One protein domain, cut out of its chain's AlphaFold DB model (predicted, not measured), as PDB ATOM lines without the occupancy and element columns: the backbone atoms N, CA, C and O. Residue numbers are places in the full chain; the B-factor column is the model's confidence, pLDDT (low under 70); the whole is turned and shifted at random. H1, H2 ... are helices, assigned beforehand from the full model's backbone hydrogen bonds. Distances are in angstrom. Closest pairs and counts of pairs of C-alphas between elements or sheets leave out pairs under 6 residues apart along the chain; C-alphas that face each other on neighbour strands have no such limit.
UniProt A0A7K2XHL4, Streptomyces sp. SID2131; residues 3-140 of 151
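Overview. This is residues 3 to 140 of the 151 residues of a protein of Streptomyces sp. SID2131 (UniProt A0A7K2XHL4). Five nearly aligned helices form a flat up-and-down bundle in two layers, H2 with H3 over H1, H5 and H6, each running against the one before. The short H4 sits beside it. The printed part has 138 residues with six named helices, H1 to H6 in order along the chain, which hold 108 of them, and no named strand; the class is all helix, and the whole is compact, with a radius of gyration of the C-alphas of 15.9 A and spans of 47 by 37 by 19 A.

Arrangement. H6, residues 112 to 138, touches H3, residues 52 to 75, at a shallow tilt of 21 degrees, the same way; their closest C-alphas, Ala 121 and Leu 59, are 4.0 A apart. Residues 112 to 117 of H6 touch residues 99 to 106 of H5, residues 91 to 106, as a hairpin; closest C-alphas Phe 113 and Leu 106, 4.9 A. H2, residues 25 to 45, touches H5, closest C-alphas Glu 36 and Thr 96, 5.7 A. H1, residues 3 to 16, touches residues 93 to 100 of H5, closest C-alphas Ala 9 and Glu 93, 4.6 A. H4, residues 83 to 88, only just touches H6, with 3 pairs of C-alphas within 8 A, closest Leu 85 and Val 128, 7.3 A. Every O i to N i+4 pair is within hydrogen-bond range in H1, H3, H4, H5 and H6, and 15 of 17 in H2.

Along the chain. H6 is 38.8 A long, H3 34.6 A, H2 30.9 A. C-alpha 3 is at (-6.908, -0.442, 33.486), C-alpha 138 at (33.346, 7.626, 45.518).

Size, cuts and confidence. The C-alphas farthest apart, of Gly 108 and Gly 140, are 48.8 A apart. The printed part has no cut and no long link; residue 140 is under pLDDT 70.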
ATOM      1  N   ALA A   3      -6.134  -1.169  32.479       80.56
ATOM      2  CA  ALA A   3      -6.908  -0.442  33.486       80.56
ATOM      3  C   ALA A   3      -6.579  -0.867  34.930       80.56
ATOM      4  O   ALA A   3      -6.475  -0.016  35.808       80.56
ATOM      5  N   ALA A   4      -6.355  -2.163  35.175       81.44
ATOM      6  CA  ALA A   4      -5.955  -2.647  36.495       81.44
ATOM      7  C   ALA A   4      -4.544  -2.168  36.877       81.44
ATOM      8  O   ALA A   4      -4.328  -1.780  38.020       81.44
ATOM      9  N   ALA A   5      -3.605  -2.131  35.925       80.06
ATOM     10  CA  ALA A   5      -2.261  -1.601  36.166       80.06
ATOM     11  C   ALA A   5      -2.262  -0.081  36.391       80.06
ATOM     12  O   ALA A   5      -1.534   0.409  37.249       80.06
ATOM     13  N   ALA A   6      -3.114   0.658  35.678       81.00
ATOM     14  CA  ALA A   6      -3.315   2.085  35.915       81.00
ATOM     15  C   ALA A   6      -3.933   2.336  37.301       81.00
ATOM     16  O   ALA A   6      -3.445   3.180  38.050       81.00
ATOM     17  N   GLY A   7      -4.947   1.549  37.677       84.69
ATOM     18  CA  GLY A   7      -5.531   1.575  39.017       84.69
ATOM     19  C   GLY A   7      -4.500   1.262  40.100       84.69
ATOM     20  O   GLY A   7      -4.394   2.008  41.067       84.69
ATOM     21  N   TYR A   8      -3.682   0.223  39.910       84.94
ATOM     22  CA  TYR A   8      -2.557  -0.092  40.791       84.94
ATOM     23  C   TYR A   8      -1.583   1.080  40.916       84.94
ATOM     24  O   TYR A   8      -1.242   1.443  42.034       84.94
ATOM     25  N   ALA A   9      -1.169   1.700  39.807       82.12
ATOM     26  CA  ALA A   9      -0.214   2.805  39.839       82.12
ATOM     27  C   ALA A   9      -0.749   4.011  40.627       82.12
ATOM     28  O   ALA A   9      -0.044   4.573  41.465       82.12
ATOM     29  N   VAL A  10      -2.019   4.367  40.414       83.44
ATOM     30  CA  VAL A  10      -2.679   5.454  41.149       83.44
ATOM     31  C   VAL A  10      -2.829   5.101  42.628       83.44
ATOM     32  O   VAL A  10      -2.452   5.894  43.489       83.44
ATOM     33  N   LEU A  11      -3.346   3.911  42.944       86.75
ATOM     34  CA  LEU A  11      -3.574   3.485  44.326       86.75
ATOM     35  C   LEU A  11      -2.266   3.312  45.102       86.75
ATOM     36  O   LEU A  11      -2.219   3.667  46.277       86.75
ATOM     37  N   ALA A  12      -1.206   2.826  44.456       82.62
ATOM     38  CA  ALA A  12       0.131   2.768  45.029       82.62
ATOM     39  C   ALA A  12       0.633   4.170  45.386       82.62
ATOM     40  O   ALA A  12       1.033   4.394  46.527       82.62
ATOM     41  N   GLY A  13       0.523   5.127  44.456       78.88
ATOM     42  CA  GLY A  13       0.882   6.527  44.691       78.88
ATOM     43  C   GLY A  13       0.100   7.154  45.851       78.88
ATOM     44  O   GLY A  13       0.684   7.788  46.727       78.88
ATOM     45  N   VAL A  14      -1.213   6.918  45.917       81.25
ATOM     46  CA  VAL A  14      -2.060   7.381  47.030       81.25
ATOM     47  C   VAL A  14      -1.653   6.727  48.355       81.25
ATOM     48  O   VAL A  14      -1.594   7.403  49.383       81.25
ATOM     49  N   ALA A  15      -1.347   5.429  48.350       81.12
ATOM     50  CA  ALA A  15      -0.975   4.689  49.551       81.12
ATOM     51  C   ALA A  15       0.332   5.193  50.179       81.12
ATOM     52  O   ALA A  15       0.438   5.197  51.406       81.12
ATOM     53  N   VAL A  16       1.293   5.646  49.363       81.81
ATOM     54  CA  VAL A  16       2.588   6.172  49.834       81.81
ATOM     55  C   VAL A  16       2.603   7.684  50.064       81.81
ATOM     56  O   VAL A  16       3.538   8.192  50.674       81.81
ATOM     57  N   ALA A  17       1.572   8.414  49.626       82.00
ATOM     58  CA  ALA A  17       1.457   9.858  49.853       82.00
ATOM     59  C   ALA A  17       1.159  10.225  51.320       82.00
ATOM     60  O   ALA A  17       1.344  11.371  51.733       82.00
ATOM     61  N   ARG A  18       0.686   9.262  52.115       80.75
ATOM     62  CA  ARG A  18       0.375   9.433  53.540       80.75
ATOM     63  C   ARG A  18       1.533   8.949  54.429       80.75
ATOM     64  O   ARG A  18       2.196   7.979  54.068       80.75
ATOM     65  N   PRO A  19       1.764   9.563  55.608       81.25
ATOM     66  CA  PRO A  19       2.778   9.092  56.546       81.25
ATOM     67  C   PRO A  19       2.525   7.640  56.967       81.25
ATOM     68  O   PRO A  19       1.477   7.329  57.532       81.25
ATOM     69  N   LEU A  20       3.505   6.777  56.713       83.50
ATOM     70  CA  LEU A  20       3.475   5.355  57.037       83.50
ATOM     71  C   LEU A  20       3.882   5.138  58.508       83.50
ATOM     72  O   LEU A  20       5.067   5.036  58.820       83.50
ATOM     73  N   LYS A  21       2.907   5.163  59.424       86.31
ATOM     74  CA  LYS A  21       3.099   5.060  60.889       86.31
ATOM     75  C   LYS A  21       2.358   3.883  61.542       86.31
ATOM     76  O   LYS A  21       2.451   3.698  62.752       86.31
ATOM     77  N   GLY A  22       1.578   3.125  60.779       88.19
ATOM     78  CA  GLY A  22       0.805   1.981  61.249       88.19
ATOM     79  C   GLY A  22       1.654   0.725  61.456       88.19
ATOM     80  O   GLY A  22       2.694   0.537  60.829       88.19
ATOM     81  N   ALA A  23       1.160  -0.189  62.296       89.75
ATOM     82  CA  ALA A  23       1.851  -1.436  62.651       89.75
ATOM     83  C   ALA A  23       2.100  -2.389  61.466       89.75
ATOM     84  O   ALA A  23       2.949  -3.268  61.563       89.75
ATOM     85  N   LEU A  24       1.367  -2.228  60.360       89.69
ATOM     86  CA  LEU A  24       1.521  -3.027  59.140       89.69
ATOM     87  C   LEU A  24       2.205  -2.262  58.004       89.69
ATOM     88  O   LEU A  24       2.423  -2.833  56.940       89.69
ATOM     89  N   ASP A  25       2.572  -0.996  58.199       89.31
ATOM     90  CA  ASP A  25       3.114  -0.188  57.104       89.31
ATOM     91  C   ASP A  25       4.500  -0.671  56.642       89.31
ATOM     92  O   ASP A  25       4.902  -0.428  55.505       89.31
ATOM     93  N   TRP A  26       5.198  -1.451  57.471       88.75
ATOM     94  CA  TRP A  26       6.429  -2.147  57.087       88.75
ATOM     95  C   TRP A  26       6.216  -3.194  55.977       88.75
ATOM     96  O   TRP A  26       7.173  -3.543  55.287       88.75
ATOM     97  N   LEU A  27       4.981  -3.674  55.767       90.38
ATOM     98  CA  LEU A  27       4.631  -4.591  54.673       90.38
ATOM     99  C   LEU A  27       4.466  -3.883  53.326       90.38
ATOM    100  O   LEU A  27       4.450  -4.544  52.289       90.38
ATOM    101  N   VAL A  28       4.346  -2.557  53.306       90.25
ATOM    102  CA  VAL A  28       4.087  -1.808  52.071       90.25
ATOM    103  C   VAL A  28       5.201  -2.025  51.032       90.25
ATOM    104  O   VAL A  28       4.876  -2.413  49.905       90.25
ATOM    105  N   PRO A  29       6.503  -1.895  51.370       89.31
ATOM    106  CA  PRO A  29       7.575  -2.196  50.426       89.31
ATOM    107  C   PRO A  29       7.550  -3.633  49.865       89.31
ATOM    108  O   PRO A  29       7.539  -3.762  48.638       89.31
ATOM    109  N   PRO A  30       7.515  -4.718  50.675       91.38
ATOM    110  CA  PRO A  30       7.527  -6.074  50.125       91.38
ATOM    111  C   PRO A  30       6.275  -6.401  49.302       91.38
ATOM    112  O   PRO A  30       6.393  -7.090  48.289       91.38
ATOM    113  N   LEU A  31       5.100  -5.869  49.656       91.50
ATOM    114  CA  LEU A  31       3.877  -6.076  48.872       91.50
ATOM    115  C   LEU A  31       3.971  -5.443  47.480       91.50
ATOM    116  O   LEU A  31       3.611  -6.085  46.494       91.50
ATOM    117  N   PHE A  32       4.499  -4.222  47.369       92.00
ATOM    118  CA  PHE A  32       4.701  -3.594  46.063       92.00
ATOM    119  C   PHE A  32       5.731  -4.321  45.202       92.00
ATOM    120  O   PHE A  32       5.570  -4.373  43.982       92.00
ATOM    121  N   ARG A  33       6.755  -4.935  45.807       92.69
ATOM    122  CA  ARG A  33       7.727  -5.751  45.061       92.69
ATOM    123  C   ARG A  33       7.151  -7.067  44.593       92.69
ATOM    124  O   ARG A  33       7.320  -7.400  43.424       92.69
ATOM    125  N   ALA A  34       6.414  -7.763  45.452       93.94
ATOM    126  CA  ALA A  34       5.684  -8.954  45.043       93.94
ATOM    127  C   ALA A  34       4.726  -8.631  43.884       93.94
ATOM    128  O   ALA A  34       4.752  -9.304  42.858       93.94
ATOM    129  N   ALA A  35       3.955  -7.544  43.997       92.00
ATOM    130  CA  ALA A  35       3.038  -7.110  42.945       92.00
ATOM    131  C   ALA A  35       3.757  -6.798  41.621       92.00
ATOM    132  O   ALA A  35       3.327  -7.279  40.570       92.00
ATOM    133  N   GLU A  36       4.854  -6.035  41.657       95.19
ATOM    134  CA  GLU A  36       5.663  -5.713  40.474       95.19
ATOM    135  C   GLU A  36       6.220  -6.987  39.819       95.19
ATOM    136  O   GLU A  36       5.955  -7.244  38.643       95.19
ATOM    137  N   TYR A  37       6.932  -7.826  40.575       96.69
ATOM    138  CA  TYR A  37       7.608  -9.010  40.035       96.69
ATOM    139  C   TYR A  37       6.623 -10.038  39.501       96.69
ATOM    140  O   TYR A  37       6.782 -10.521  38.381       96.69
ATOM    141  N   THR A  38       5.572 -10.341  40.264       96.44
ATOM    142  CA  THR A  38       4.547 -11.284  39.822       96.44
ATOM    143  C   THR A  38       3.838 -10.770  38.574       96.44
ATOM    144  O   THR A  38       3.613 -11.553  37.658       96.44
ATOM    145  N   THR A  39       3.541  -9.469  38.475       95.19
ATOM    146  CA  THR A  39       2.910  -8.911  37.268       95.19
ATOM    147  C   THR A  39       3.808  -9.067  36.044       95.19
ATOM    148  O   THR A  39       3.349  -9.565  35.016       95.19
ATOM    149  N   VAL A  40       5.087  -8.693  36.151       96.88
ATOM    150  CA  VAL A  40       6.058  -8.810  35.052       96.88
ATOM    151  C   VAL A  40       6.195 -10.267  34.595       96.88
ATOM    152  O   VAL A  40       6.083 -10.548  33.402       96.88
ATOM    153  N   LEU A  41       6.362 -11.202  35.536       97.00
ATOM    154  CA  LEU A  41       6.516 -12.626  35.229       97.00
ATOM    155  C   LEU A  41       5.244 -13.232  34.624       97.00
ATOM    156  O   LEU A  41       5.323 -13.954  33.636       97.00
ATOM    157  N   VAL A  42       4.061 -12.916  35.162       96.06
ATOM    158  CA  VAL A  42       2.785 -13.424  34.631       96.06
ATOM    159  C   VAL A  42       2.539 -12.922  33.209       96.06
ATOM    160  O   VAL A  42       2.062 -13.690  32.376       96.06
ATOM    161  N   LEU A  43       2.858 -11.660  32.910       95.75
ATOM    162  CA  LEU A  43       2.711 -11.119  31.558       95.75
ATOM    163  C   LEU A  43       3.676 -11.778  30.567       95.75
ATOM    164  O   LEU A  43       3.264 -12.081  29.454       95.75
ATOM    165  N   ALA A  44       4.914 -12.051  30.984       95.69
ATOM    166  CA  ALA A  44       5.891 -12.776  30.177       95.69
ATOM    167  C   ALA A  44       5.496 -14.237  29.922       95.69
ATOM    168  O   ALA A  44       5.605 -14.715  28.800       95.69
ATOM    169  N   VAL A  45       4.980 -14.943  30.933       94.94
ATOM    170  CA  VAL A  45       4.469 -16.315  30.754       94.94
ATOM    171  C   VAL A  45       3.267 -16.340  29.808       94.94
ATOM    172  O   VAL A  45       3.113 -17.273  29.030       94.94
ATOM    173  N   ARG A  46       2.409 -15.317  29.859       93.50
ATOM    174  CA  ARG A  46       1.191 -15.236  29.038       93.50
ATOM    175  C   ARG A  46       1.410 -14.742  27.613       93.50
ATOM    176  O   ARG A  46       0.448 -14.732  26.854       93.50
ATOM    177  N   SER A  47       2.608 -14.286  27.258       90.62
ATOM    178  CA  SER A  47       2.859 -13.737  25.926       90.62
ATOM    179  C   SER A  47       3.220 -14.790  24.878       90.62
ATOM    180  O   SER A  47       3.514 -14.401  23.757       90.62
ATOM    181  N   ASP A  48       3.276 -16.081  25.234       84.75
ATOM    182  CA  ASP A  48       3.664 -17.199  24.348       84.75
ATOM    183  C   ASP A  48       4.991 -16.990  23.575       84.75
ATOM    184  O   ASP A  48       5.282 -17.687  22.606       84.75
ATOM    185  N   SER A  49       5.842 -16.057  24.025       88.38
ATOM    186  CA  SER A  49       7.152 -15.775  23.430       88.38
ATOM    187  C   SER A  49       8.244 -16.431  24.280       88.38
ATOM    188  O   SER A  49       8.395 -16.072  25.454       88.38
ATOM    189  N   PRO A  50       9.040 -17.365  23.722       88.69
ATOM    190  CA  PRO A  50      10.039 -18.119  24.483       88.69
ATOM    191  C   PRO A  50      11.070 -17.245  25.211       88.69
ATOM    192  O   PRO A  50      11.537 -17.600  26.294       88.69
ATOM    193  N   GLY A  51      11.424 -16.091  24.637       94.50
ATOM    194  CA  GLY A  51      12.416 -15.176  25.208       94.50
ATOM    195  C   GLY A  51      11.867 -14.204  26.258       94.50
ATOM    196  O   GLY A  51      12.654 -13.582  26.977       94.50
ATOM    197  N   ALA A  52      10.543 -14.087  26.400       96.06
ATOM    198  CA  ALA A  52       9.939 -13.072  27.258       96.06
ATOM    199  C   ALA A  52      10.215 -13.350  28.736       96.06
ATOM    200  O   ALA A  52      10.499 -12.425  29.496       96.06
ATOM    201  N   LEU A  53      10.172 -14.620  29.149       96.69
ATOM    202  CA  LEU A  53      10.408 -15.002  30.539       96.69
ATOM    203  C   LEU A  53      11.864 -14.734  30.979       96.69
ATOM    204  O   LEU A  53      12.038 -14.064  31.997       96.69
ATOM    205  N   PRO A  54      12.910 -15.145  30.231       97.81
ATOM    206  CA  PRO A  54      14.283 -14.722  30.514       97.81
ATOM    207  C   PRO A  54      14.464 -13.198  30.568       97.81
ATOM    208  O   PRO A  54      15.106 -12.689  31.487       97.81
ATOM    209  N   ALA A  55      13.868 -12.452  29.632       97.94
ATOM    210  CA  ALA A  55      13.954 -10.990  29.614       97.94
ATOM    211  C   ALA A  55      13.281 -10.352  30.846       97.94
ATOM    212  O   ALA A  55      13.840  -9.453  31.477       97.94
ATOM    213  N   ALA A  56      12.113 -10.865  31.238       98.06
ATOM    214  CA  ALA A  56      11.415 -10.487  32.462       98.06
ATOM    215  C   ALA A  56      12.244 -10.781  33.718       98.06
ATOM    216  O   ALA A  56      12.328  -9.928  34.603       98.06
ATOM    217  N   PHE A  57      12.902 -11.939  33.786       98.19
ATOM    218  CA  PHE A  57      13.837 -12.250  34.869       98.19
ATOM    219  C   PHE A  57      15.006 -11.269  34.917       98.19
ATOM    220  O   PHE A  57      15.374 -10.832  36.004       98.19
ATOM    221  N   GLY A  58      15.547 -10.867  33.764       98.50
ATOM    222  CA  GLY A  58      16.571  -9.824  33.688       98.50
ATOM    223  C   GLY A  58      16.104  -8.500  34.300       98.50
ATOM    224  O   GLY A  58      16.823  -7.898  35.099       98.50
ATOM    225  N   LEU A  59      14.872  -8.075  33.996       98.44
ATOM    226  CA  LEU A  59      14.279  -6.876  34.594       98.44
ATOM    227  C   LEU A  59      14.096  -7.026  36.112       98.44
ATOM    228  O   LEU A  59      14.477  -6.129  36.862       98.44
ATOM    229  N   VAL A  60      13.548  -8.155  36.571       98.44
ATOM    230  CA  VAL A  60      13.372  -8.441  38.005       98.44
ATOM    231  C   VAL A  60      14.718  -8.437  38.727       98.44
ATOM    232  O   VAL A  60      14.823  -7.832  39.789       98.44
ATOM    233  N   ALA A  61      15.758  -9.037  38.147       98.44
ATOM    234  CA  ALA A  61      17.098  -9.056  38.722       98.44
ATOM    235  C   ALA A  61      17.693  -7.645  38.845       98.44
ATOM    236  O   ALA A  61      18.209  -7.292  39.903       98.44
ATOM    237  N   ALA A  62      17.572  -6.811  37.806       98.25
ATOM    238  CA  ALA A  62      18.043  -5.424  37.834       98.25
ATOM    239  C   ALA A  62      17.340  -4.596  38.922       98.25
ATOM    240  O   ALA A  62      17.966  -3.833  39.659       98.25
ATOM    241  N   VAL A  63      16.026  -4.775  39.045       97.50
ATOM    242  CA  VAL A  63      15.208  -4.087  40.044       97.50
ATOM    243  C   VAL A  63      15.514  -4.600  41.458       97.50
ATOM    244  O   VAL A  63      15.686  -3.791  42.367       97.50
ATOM    245  N   ALA A  64      15.672  -5.913  41.641       97.31
ATOM    246  CA  ALA A  64      16.058  -6.509  42.916       97.31
ATOM    247  C   ALA A  64      17.456  -6.064  43.358       97.31
ATOM    248  O   ALA A  64      17.647  -5.722  44.524       97.31
ATOM    249  N   TYR A  65      18.412  -5.984  42.426       97.44
ATOM    250  CA  TYR A  65      19.737  -5.430  42.693       97.44
ATOM    251  C   TYR A  65      19.646  -3.984  43.196       97.44
ATOM    252  O   TYR A  65      20.270  -3.648  44.197       97.44
ATOM    253  N   HIS A  66      18.816  -3.138  42.572       95.88
ATOM    254  CA  HIS A  66      18.614  -1.762  43.034       95.88
ATOM    255  C   HIS A  66      18.086  -1.691  44.482       95.88
ATOM    256  O   HIS A  66      18.484  -0.818  45.259       95.88
ATOM    257  N   HIS A  67      17.190  -2.606  44.872       94.19
ATOM    258  CA  HIS A  67      16.697  -2.670  46.258       94.19
ATOM    259  C   HIS A  67      17.774  -3.130  47.211       94.19
ATOM    260  O   HIS A  67      17.904  -2.570  48.294       94.19
ATOM    261  N   TYR A  68      18.539  -4.131  46.798       94.62
ATOM    262  CA  TYR A  68      19.644  -4.649  47.580       94.62
ATOM    263  C   TYR A  68      20.680  -3.556  47.849       94.62
ATOM    264  O   TYR A  68      21.035  -3.311  48.998       94.62
ATOM    265  N   ASP A  69      21.065  -2.819  46.809       94.81
ATOM    266  CA  ASP A  69      21.941  -1.654  46.906       94.81
ATOM    267  C   ASP A  69      21.384  -0.603  47.885       94.81
ATOM    268  O   ASP A  69      22.077  -0.166  48.803       94.81
ATOM    269  N   THR A  70      20.091  -0.276  47.784       93.69
ATOM    270  CA  THR A  70      19.418   0.644  48.721       93.69
ATOM    271  C   THR A  70      19.525   0.171  50.175       93.69
ATOM    272  O   THR A  70      19.850   0.962  51.061       93.69
ATOM    273  N   VAL A  71      19.270  -1.116  50.436       93.00
ATOM    274  CA  VAL A  71      19.371  -1.703  51.782       93.00
ATOM    275  C   VAL A  71      20.798  -1.592  52.315       93.00
ATOM    276  O   VAL A  71      20.983  -1.227  53.476       93.00
ATOM    277  N   TYR A  72      21.802  -1.861  51.481       91.25
ATOM    278  CA  TYR A  72      23.206  -1.791  51.885       91.25
ATOM    279  C   TYR A  72      23.665  -0.372  52.200       91.25
ATOM    280  O   TYR A  72      24.369  -0.167  53.186       91.25
ATOM    281  N   ARG A  73      23.219   0.624  51.438       92.06
ATOM    282  CA  ARG A  73      23.538   2.030  51.721       92.06
ATOM    283  C   ARG A  73      22.941   2.512  53.035       92.06
ATOM    284  O   ARG A  73      23.632   3.160  53.824       92.06
ATOM    285  N   ILE A  74      21.689   2.137  53.305       90.38
ATOM    286  CA  ILE A  74      21.013   2.451  54.569       90.38
ATOM    287  C   ILE A  74      21.733   1.772  55.740       90.38
ATOM    288  O   ILE A  74      22.018   2.433  56.735       90.38
ATOM    289  N   ARG A  75      22.082   0.482  55.612       89.00
ATOM    290  CA  ARG A  75      22.861  -0.247  56.631       89.00
ATOM    291  C   ARG A  75      24.248   0.359  56.848       89.00
ATOM    292  O   ARG A  75      24.699   0.427  57.982       89.00
ATOM    293  N   GLY A  76      24.884   0.841  55.785       85.94
ATOM    294  CA  GLY A  76      26.165   1.545  55.828       85.94
ATOM    295  C   GLY A  76      26.082   3.009  56.279       85.94
ATOM    296  O   GLY A  76      27.075   3.720  56.176       85.94
ATOM    297  N   GLY A  77      24.918   3.498  56.724       86.81
ATOM    298  CA  GLY A  77      24.754   4.859  57.255       86.81
ATOM    299  C   GLY A  77      24.799   5.983  56.213       86.81
ATOM    300  O   GLY A  77      24.818   7.155  56.577       86.81
ATOM    301  N   THR A  78      24.786   5.654  54.918       86.94
ATOM    302  CA  THR A  78      24.875   6.637  53.820       86.94
ATOM    303  C   THR A  78      23.510   7.092  53.296       86.94
ATOM    304  O   THR A  78      23.422   8.055  52.535       86.94
ATOM    305  N   GLY A  79      22.432   6.444  53.745       87.56
ATOM    306  CA  GLY A  79      21.055   6.798  53.406       87.56
ATOM    307  C   GLY A  79      20.542   6.129  52.129       87.56
ATOM    308  O   GLY A  79      21.074   5.119  51.674       87.56
ATOM    309  N   ALA A  80      19.445   6.654  51.582       87.94
ATOM    310  CA  ALA A  80      18.815   6.117  50.377       87.94
ATOM    311  C   ALA A  80      19.459   6.682  49.092       87.94
ATOM    312  O   ALA A  80      19.956   7.812  49.109       87.94
ATOM    313  N   PRO A  81      19.400   5.948  47.961       88.38
ATOM    314  CA  PRO A  81      19.823   6.461  46.664       88.38
ATOM    315  C   PRO A  81      19.108   7.765  46.285       88.38
ATOM    316  O   PRO A  81      17.986   8.031  46.736       88.38
ATOM    317  N   PRO A  82      19.715   8.583  45.412       91.56
ATOM    318  CA  PRO A  82      19.151   9.869  45.047       91.56
ATOM    319  C   PRO A  82      17.803   9.706  44.334       91.56
ATOM    320  O   PRO A  82      17.638   8.889  43.430       91.56
ATOM    321  N   ALA A  83      16.829  10.551  44.684       91.38
ATOM    322  CA  ALA A  83      15.451  10.438  44.193       91.38
ATOM    323  C   ALA A  83      15.301  10.532  42.659       91.38
ATOM    324  O   ALA A  83      14.264  10.146  42.119       91.38
ATOM    325  N   TRP A  84      16.295  11.070  41.940       94.00
ATOM    326  CA  TRP A  84      16.288  11.075  40.474       94.00
ATOM    327  C   TRP A  84      16.426   9.661  39.897       94.00
ATOM    328  O   TRP A  84      15.827   9.385  38.863       94.00
ATOM    329  N   LEU A  85      17.142   8.755  40.574       93.62
ATOM    330  CA  LEU A  85      17.367   7.386  40.111       93.62
ATOM    331  C   LEU A  85      16.055   6.594  40.074       93.62
ATOM    332  O   LEU A  85      15.734   5.947  39.078       93.62
ATOM    333  N   VAL A  86      15.239   6.729  41.124       91.62
ATOM    334  CA  VAL A  86      13.897   6.128  41.189       91.62
ATOM    335  C   VAL A  86      12.991   6.695  40.095       91.62
ATOM    336  O   VAL A  86      12.273   5.942  39.442       91.62
ATOM    337  N   ARG A  87      13.056   8.011  39.849       91.44
ATOM    338  CA  ARG A  87      12.260   8.675  38.805       91.44
ATOM    339  C   ARG A  87      12.650   8.222  37.397       91.44
ATOM    340  O   ARG A  87      11.769   7.887  36.615       91.44
ATOM    341  N   VAL A  88      13.945   8.168  37.083       94.06
ATOM    342  CA  VAL A  88      14.449   7.741  35.762       94.06
ATOM    343  C   VAL A  88      14.168   6.263  35.506       94.06
ATOM    344  O   VAL A  88      13.815   5.889  34.393       94.06
ATOM    345  N   THR A  89      14.264   5.420  36.534       94.06
ATOM    346  CA  THR A  89      13.919   3.992  36.426       94.06
ATOM    347  C   THR A  89      12.414   3.724  36.520       94.06
ATOM    348  O   THR A  89      12.008   2.564  36.465       94.06
ATOM    349  N   GLY A  90      11.589   4.769  36.655       90.88
ATOM    350  CA  GLY A  90      10.130   4.715  36.569       90.88
ATOM    351  C   GLY A  90       9.391   4.257  37.828       90.88
ATOM    352  O   GLY A  90       8.189   4.013  37.744       90.88
ATOM    353  N   GLY A  91      10.056   4.112  38.978       92.00
ATOM    354  CA  GLY A  91       9.411   3.570  40.182       92.00
ATOM    355  C   GLY A  91       8.857   2.152  39.975       92.00
ATOM    356  O   GLY A  91       9.076   1.524  38.940       92.00
ATOM    357  N   HIS A  92       8.181   1.587  40.973       92.56
ATOM    358  CA  HIS A  92       7.549   0.266  40.804       92.56
ATOM    359  C   HIS A  92       6.237   0.384  40.016       92.56
ATOM    360  O   HIS A  92       5.933  -0.435  39.152       92.56
ATOM    361  N   GLU A  93       5.486   1.444  40.281       92.12
ATOM    362  CA  GLU A  93       4.229   1.815  39.663       92.12
ATOM    363  C   GLU A  93       4.379   2.072  38.158       92.12
ATOM    364  O   GLU A  93       3.661   1.468  37.359       92.12
ATOM    365  N   GLY A  94       5.356   2.889  37.751       93.12
ATOM    366  CA  GLY A  94       5.567   3.243  36.350       93.12
ATOM    367  C   GLY A  94       6.133   2.085  35.536       93.12
ATOM    368  O   GLY A  94       5.649   1.840  34.432       93.12
ATOM    369  N   ARG A  95       7.073   1.300  36.084       95.69
ATOM    370  CA  ARG A  95       7.546   0.072  35.413       95.69
ATOM    371  C   ARG A  95       6.439  -0.960  35.252       95.69
ATOM    372  O   ARG A  95       6.294  -1.513  34.165       95.69
ATOM    373  N   THR A  96       5.635  -1.194  36.290       95.25
ATOM    374  CA  THR A  96       4.513  -2.146  36.212       95.25
ATOM    375  C   THR A  96       3.503  -1.710  35.148       95.25
ATOM    376  O   THR A  96       3.059  -2.527  34.336       95.25
ATOM    377  N   LEU A  97       3.171  -0.415  35.109       94.75
ATOM    378  CA  LEU A  97       2.286   0.141  34.090       94.75
ATOM    379  C   LEU A  97       2.883  -0.004  32.687       94.75
ATOM    380  O   LEU A  97       2.203  -0.508  31.793       94.75
ATOM    381  N   LEU A  98       4.150   0.376  32.503       96.19
ATOM    382  CA  LEU A  98       4.853   0.286  31.226       96.19
ATOM    383  C   LEU A  98       4.882  -1.152  30.704       96.19
ATOM    384  O   LEU A  98       4.476  -1.385  29.570       96.19
ATOM    385  N   VAL A  99       5.280  -2.127  31.526       97.00
ATOM    386  CA  VAL A  99       5.298  -3.544  31.127       97.00
ATOM    387  C   VAL A  99       3.895  -4.036  30.774       97.00
ATOM    388  O   VAL A  99       3.730  -4.752  29.790       97.00
ATOM    389  N   THR A 100       2.866  -3.611  31.512       96.69
ATOM    390  CA  THR A 100       1.476  -3.974  31.193       96.69
ATOM    391  C   THR A 100       1.025  -3.403  29.850       96.69
ATOM    392  O   THR A 100       0.353  -4.095  29.084       96.69
ATOM    393  N   VAL A 101       1.390  -2.155  29.542       96.25
ATOM    394  CA  VAL A 101       1.099  -1.524  28.249       96.25
ATOM    395  C   VAL A 101       1.864  -2.222  27.124       96.25
ATOM    396  O   VAL A 101       1.259  -2.567  26.112       96.25
ATOM    397  N   LEU A 102       3.155  -2.504  27.311       96.06
ATOM    398  CA  LEU A 102       3.967  -3.238  26.339       96.06
ATOM    399  C   LEU A 102       3.389  -4.629  26.066       96.06
ATOM    400  O   LEU A 102       3.242  -4.998  24.908       96.06
ATOM    401  N   ALA A 103       2.980  -5.365  27.101       94.88
ATOM    402  CA  ALA A 103       2.347  -6.671  26.939       94.88
ATOM    403  C   ALA A 103       1.043  -6.564  26.137       94.88
ATOM    404  O   ALA A 103       0.827  -7.320  25.196       94.88
ATOM    405  N   ALA A 104       0.190  -5.587  26.460       94.69
ATOM    406  CA  ALA A 104      -1.074  -5.382  25.755       94.69
ATOM    407  C   ALA A 104      -0.888  -5.031  24.269       94.69
ATOM    408  O   ALA A 104      -1.730  -5.387  23.449       94.69
ATOM    409  N   LEU A 105       0.194  -4.329  23.924       94.75
ATOM    410  CA  LEU A 105       0.467  -3.894  22.557       94.75
ATOM    411  C   LEU A 105       1.279  -4.917  21.750       94.75
ATOM    412  O   LEU A 105       1.088  -4.998  20.539       94.75
ATOM    413  N   LEU A 106       2.191  -5.658  22.383       95.25
ATOM    414  CA  LEU A 106       3.251  -6.401  21.691       95.25
ATOM    415  C   LEU A 106       3.193  -7.923  21.881       95.25
ATOM    416  O   LEU A 106       3.818  -8.629  21.098       95.25
ATOM    417  N   ALA A 107       2.447  -8.455  22.860       89.00
ATOM    418  CA  ALA A 107       2.462  -9.897  23.157       89.00
ATOM    419  C   ALA A 107       2.011 -10.787  21.982       89.00
ATOM    420  O   ALA A 107       2.410 -11.938  21.906       89.00
ATOM    421  N   GLY A 108       1.210 -10.263  21.048       86.38
ATOM    422  CA  GLY A 108       0.784 -10.984  19.841       86.38
ATOM    423  C   GLY A 108       1.642 -10.727  18.597       86.38
ATOM    424  O   GLY A 108       1.237 -11.115  17.505       86.38
ATOM    425  N   ARG A 109       2.774 -10.022  18.717       88.56
ATOM    426  CA  ARG A 109       3.604  -9.572  17.582       88.56
ATOM    427  C   ARG A 109       4.958 -10.284  17.529       88.56
ATOM    428  O   ARG A 109       5.995  -9.656  17.357       88.56
ATOM    429  N   GLY A 110       4.949 -11.604  17.697       87.06
ATOM    430  CA  GLY A 110       6.177 -12.403  17.710       87.06
ATOM    431  C   GLY A 110       7.089 -12.014  18.877       87.06
ATOM    432  O   GLY A 110       6.663 -12.041  20.030       87.06
ATOM    433  N   ASP A 111       8.332 -11.631  18.579       91.81
ATOM    434  CA  ASP A 111       9.357 -11.346  19.593       91.81
ATOM    435  C   ASP A 111       9.397  -9.884  20.068       91.81
ATOM    436  O   ASP A 111      10.204  -9.539  20.933       91.81
ATOM    437  N   ASP A 112       8.506  -9.018  19.574       95.38
ATOM    438  CA  ASP A 112       8.480  -7.590  19.921       95.38
ATOM    439  C   ASP A 112       8.397  -7.349  21.436       95.38
ATOM    440  O   ASP A 112       9.088  -6.483  21.982       95.38
ATOM    441  N   PHE A 113       7.571  -8.125  22.146       96.00
ATOM    442  CA  PHE A 113       7.449  -7.992  23.599       96.00
ATOM    443  C   PHE A 113       8.724  -8.432  24.329       96.00
ATOM    444  O   PHE A 113       9.140  -7.778  25.286       96.00
ATOM    445  N   THR A 114       9.377  -9.491  23.847       97.44
ATOM    446  CA  THR A 114      10.677  -9.949  24.354       97.44
ATOM    447  C   THR A 114      11.739  -8.872  24.183       97.44
ATOM    448  O   THR A 114      12.439  -8.549  25.142       97.44
ATOM    449  N   LEU A 115      11.829  -8.267  22.995       97.69
ATOM    450  CA  LEU A 115      12.772  -7.183  22.717       97.69
ATOM    451  C   LEU A 115      12.509  -5.967  23.608       97.69
ATOM    452  O   LEU A 115      13.447  -5.397  24.163       97.69
ATOM    453  N   ALA A 116      11.241  -5.598  23.799       97.62
ATOM    454  CA  ALA A 116      10.866  -4.490  24.666       97.62
ATOM    455  C   ALA A 116      11.225  -4.754  26.141       97.62
ATOM    456  O   ALA A 116      11.779  -3.876  26.805       97.62
ATOM    457  N   LEU A 117      10.961  -5.965  26.647       97.94
ATOM    458  CA  LEU A 117      11.363  -6.375  27.995       97.94
ATOM    459  C   LEU A 117      12.882  -6.379  28.158       97.94
ATOM    460  O   LEU A 117      13.383  -5.866  29.156       97.94
ATOM    461  N   ALA A 118      13.614  -6.919  27.184       98.31
ATOM    462  CA  ALA A 118      15.069  -6.973  27.220       98.31
ATOM    463  C   ALA A 118      15.678  -5.565  27.203       98.31
ATOM    464  O   ALA A 118      16.543  -5.256  28.020       98.31
ATOM    465  N   ALA A 119      15.181  -4.683  26.332       98.44
ATOM    466  CA  ALA A 119      15.612  -3.290  26.274       98.44
ATOM    467  C   ALA A 119      15.342  -2.561  27.598       98.44
ATOM    468  O   ALA A 119      16.223  -1.870  28.111       98.44
ATOM    469  N   LEU A 120      14.157  -2.756  28.189       98.38
ATOM    470  CA  LEU A 120      13.816  -2.177  29.486       98.38
ATOM    471  C   LEU A 120      14.713  -2.722  30.608       98.38
ATOM    472  O   LEU A 120      15.213  -1.942  31.415       98.38
ATOM    473  N   ALA A 121      14.951  -4.037  30.641       98.44
ATOM    474  CA  ALA A 121      15.840  -4.681  31.604       98.44
ATOM    475  C   ALA A 121      17.256  -4.103  31.528       98.44
ATOM    476  O   ALA A 121      17.803  -3.686  32.547       98.44
ATOM    477  N   VAL A 122      17.821  -4.019  30.321       98.62
ATOM    478  CA  VAL A 122      19.158  -3.462  30.085       98.62
ATOM    479  C   VAL A 122      19.209  -1.987  30.467       98.62
ATOM    480  O   VAL A 122      20.129  -1.580  31.167       98.62
ATOM    481  N   ALA A 123      18.218  -1.184  30.072       98.31
ATOM    482  CA  ALA A 123      18.176   0.235  30.412       98.31
ATOM    483  C   ALA A 123      18.150   0.457  31.933       98.31
ATOM    484  O   ALA A 123      18.946   1.237  32.457       98.31
ATOM    485  N   VAL A 124      17.286  -0.265  32.656       98.19
ATOM    486  CA  VAL A 124      17.213  -0.192  34.123       98.19
ATOM    487  C   VAL A 124      18.517  -0.675  34.755       98.19
ATOM    488  O   VAL A 124      19.057   0.017  35.618       98.19
ATOM    489  N   ALA A 125      19.054  -1.814  34.309       98.25
ATOM    490  CA  ALA A 125      20.301  -2.369  34.824       98.25
ATOM    491  C   ALA A 125      21.467  -1.394  34.649       98.25
ATOM    492  O   ALA A 125      22.180  -1.129  35.610       98.25
ATOM    493  N   LEU A 126      21.640  -0.815  33.459       98.38
ATOM    494  CA  LEU A 126      22.718   0.133  33.183       98.38
ATOM    495  C   LEU A 126      22.619   1.369  34.073       98.38
ATOM    496  O   LEU A 126      23.608   1.754  34.689       98.38
ATOM    497  N   VAL A 127      21.435   1.978  34.172       98.00
ATOM    498  CA  VAL A 127      21.243   3.186  34.987       98.00
ATOM    499  C   VAL A 127      21.548   2.903  36.461       98.00
ATOM    500  O   VAL A 127      22.287   3.662  37.089       98.00
ATOM    501  N   VAL A 128      21.025   1.798  37.000       97.19
ATOM    502  CA  VAL A 128      21.230   1.410  38.402       97.19
ATOM    503  C   VAL A 128      22.683   1.025  38.671       97.19
ATOM    504  O   VAL A 128      23.260   1.496  39.645       97.19
ATOM    505  N   LEU A 129      23.294   0.194  37.825       97.50
ATOM    506  CA  LEU A 129      24.666  -0.273  38.026       97.50
ATOM    507  C   LEU A 129      25.667   0.871  37.903       97.50
ATOM    508  O   LEU A 129      26.581   0.961  38.713       97.50
ATOM    509  N   VAL A 130      25.494   1.768  36.931       97.38
ATOM    510  CA  VAL A 130      26.390   2.921  36.770       97.38
ATOM    511  C   VAL A 130      26.304   3.852  37.977       97.38
ATOM    512  O   VAL A 130      27.341   4.318  38.449       97.38
ATOM    513  N   GLU A 131      25.102   4.132  38.486       96.31
ATOM    514  CA  GLU A 131      24.952   4.952  39.694       96.31
ATOM    515  C   GLU A 131      25.537   4.242  40.920       96.31
ATOM    516  O   GLU A 131      26.330   4.853  41.636       96.31
ATOM    517  N   SER A 132      25.251   2.948  41.087       94.88
ATOM    518  CA  SER A 132      25.787   2.113  42.167       94.88
ATOM    519  C   SER A 132      27.308   2.096  42.193       94.88
ATOM    520  O   SER A 132      27.921   2.448  43.201       94.88
ATOM    521  N   ILE A 133      27.941   1.785  41.062       95.06
ATOM    522  CA  ILE A 133      29.400   1.757  40.949       95.06
ATOM    523  C   ILE A 133      29.984   3.137  41.273       95.06
ATOM    524  O   ILE A 133      30.910   3.234  42.073       95.06
ATOM    525  N   ARG A 134      29.438   4.219  40.698       94.50
ATOM    526  CA  ARG A 134      29.927   5.584  40.966       94.50
ATOM    527  C   ARG A 134      29.827   5.947  42.439       94.50
ATOM    528  O   ARG A 134      30.764   6.530  42.983       94.50
ATOM    529  N   PHE A 135      28.711   5.614  43.073       93.38
ATOM    530  CA  PHE A 135      28.517   5.851  44.489       93.38
ATOM    531  C   PHE A 135      29.530   5.072  45.328       93.38
ATOM    532  O   PHE A 135      30.290   5.689  46.063       93.38
ATOM    533  N   TRP A 136      29.599   3.746  45.195       91.69
ATOM    534  CA  TRP A 136      30.447   2.926  46.065       91.69
ATOM    535  C   TRP A 136      31.939   3.205  45.873       91.69
ATOM    536  O   TRP A 136      32.693   3.194  46.843       91.69
ATOM    537  N   VAL A 137      32.357   3.535  44.647       92.06
ATOM    538  CA  VAL A 137      33.734   3.963  44.359       92.06
ATOM    539  C   VAL A 137      34.045   5.323  44.990       92.06
ATOM    540  O   VAL A 137      35.141   5.514  45.509       92.06
ATOM    541  N   SER A 138      33.108   6.277  44.971       88.69
ATOM    542  CA  SER A 138      33.346   7.626  45.518       88.69
ATOM    543  C   SER A 138      33.140   7.735  47.029       88.69
ATOM    544  O   SER A 138      33.779   8.568  47.666       88.69
ATOM    545  N   ALA A 139      32.294   6.888  47.619       79.06
ATOM    546  CA  ALA A 139      31.978   6.892  49.044       79.06
ATOM    547  C   ALA A 139      33.143   6.419  49.935       79.06
ATOM    548  O   ALA A 139      33.029   6.483  51.155       79.06
ATOM    549  N   GLY A 140      34.250   5.940  49.347       64.44
ATOM    550  CA  GLY A 140      35.382   5.390  50.095       64.44
ATOM    551  C   GLY A 140      34.950   4.201  50.947       64.44
ATOM    552  O   GLY A 140      35.295   4.138  52.124       64.44
TER     553      GLY A 140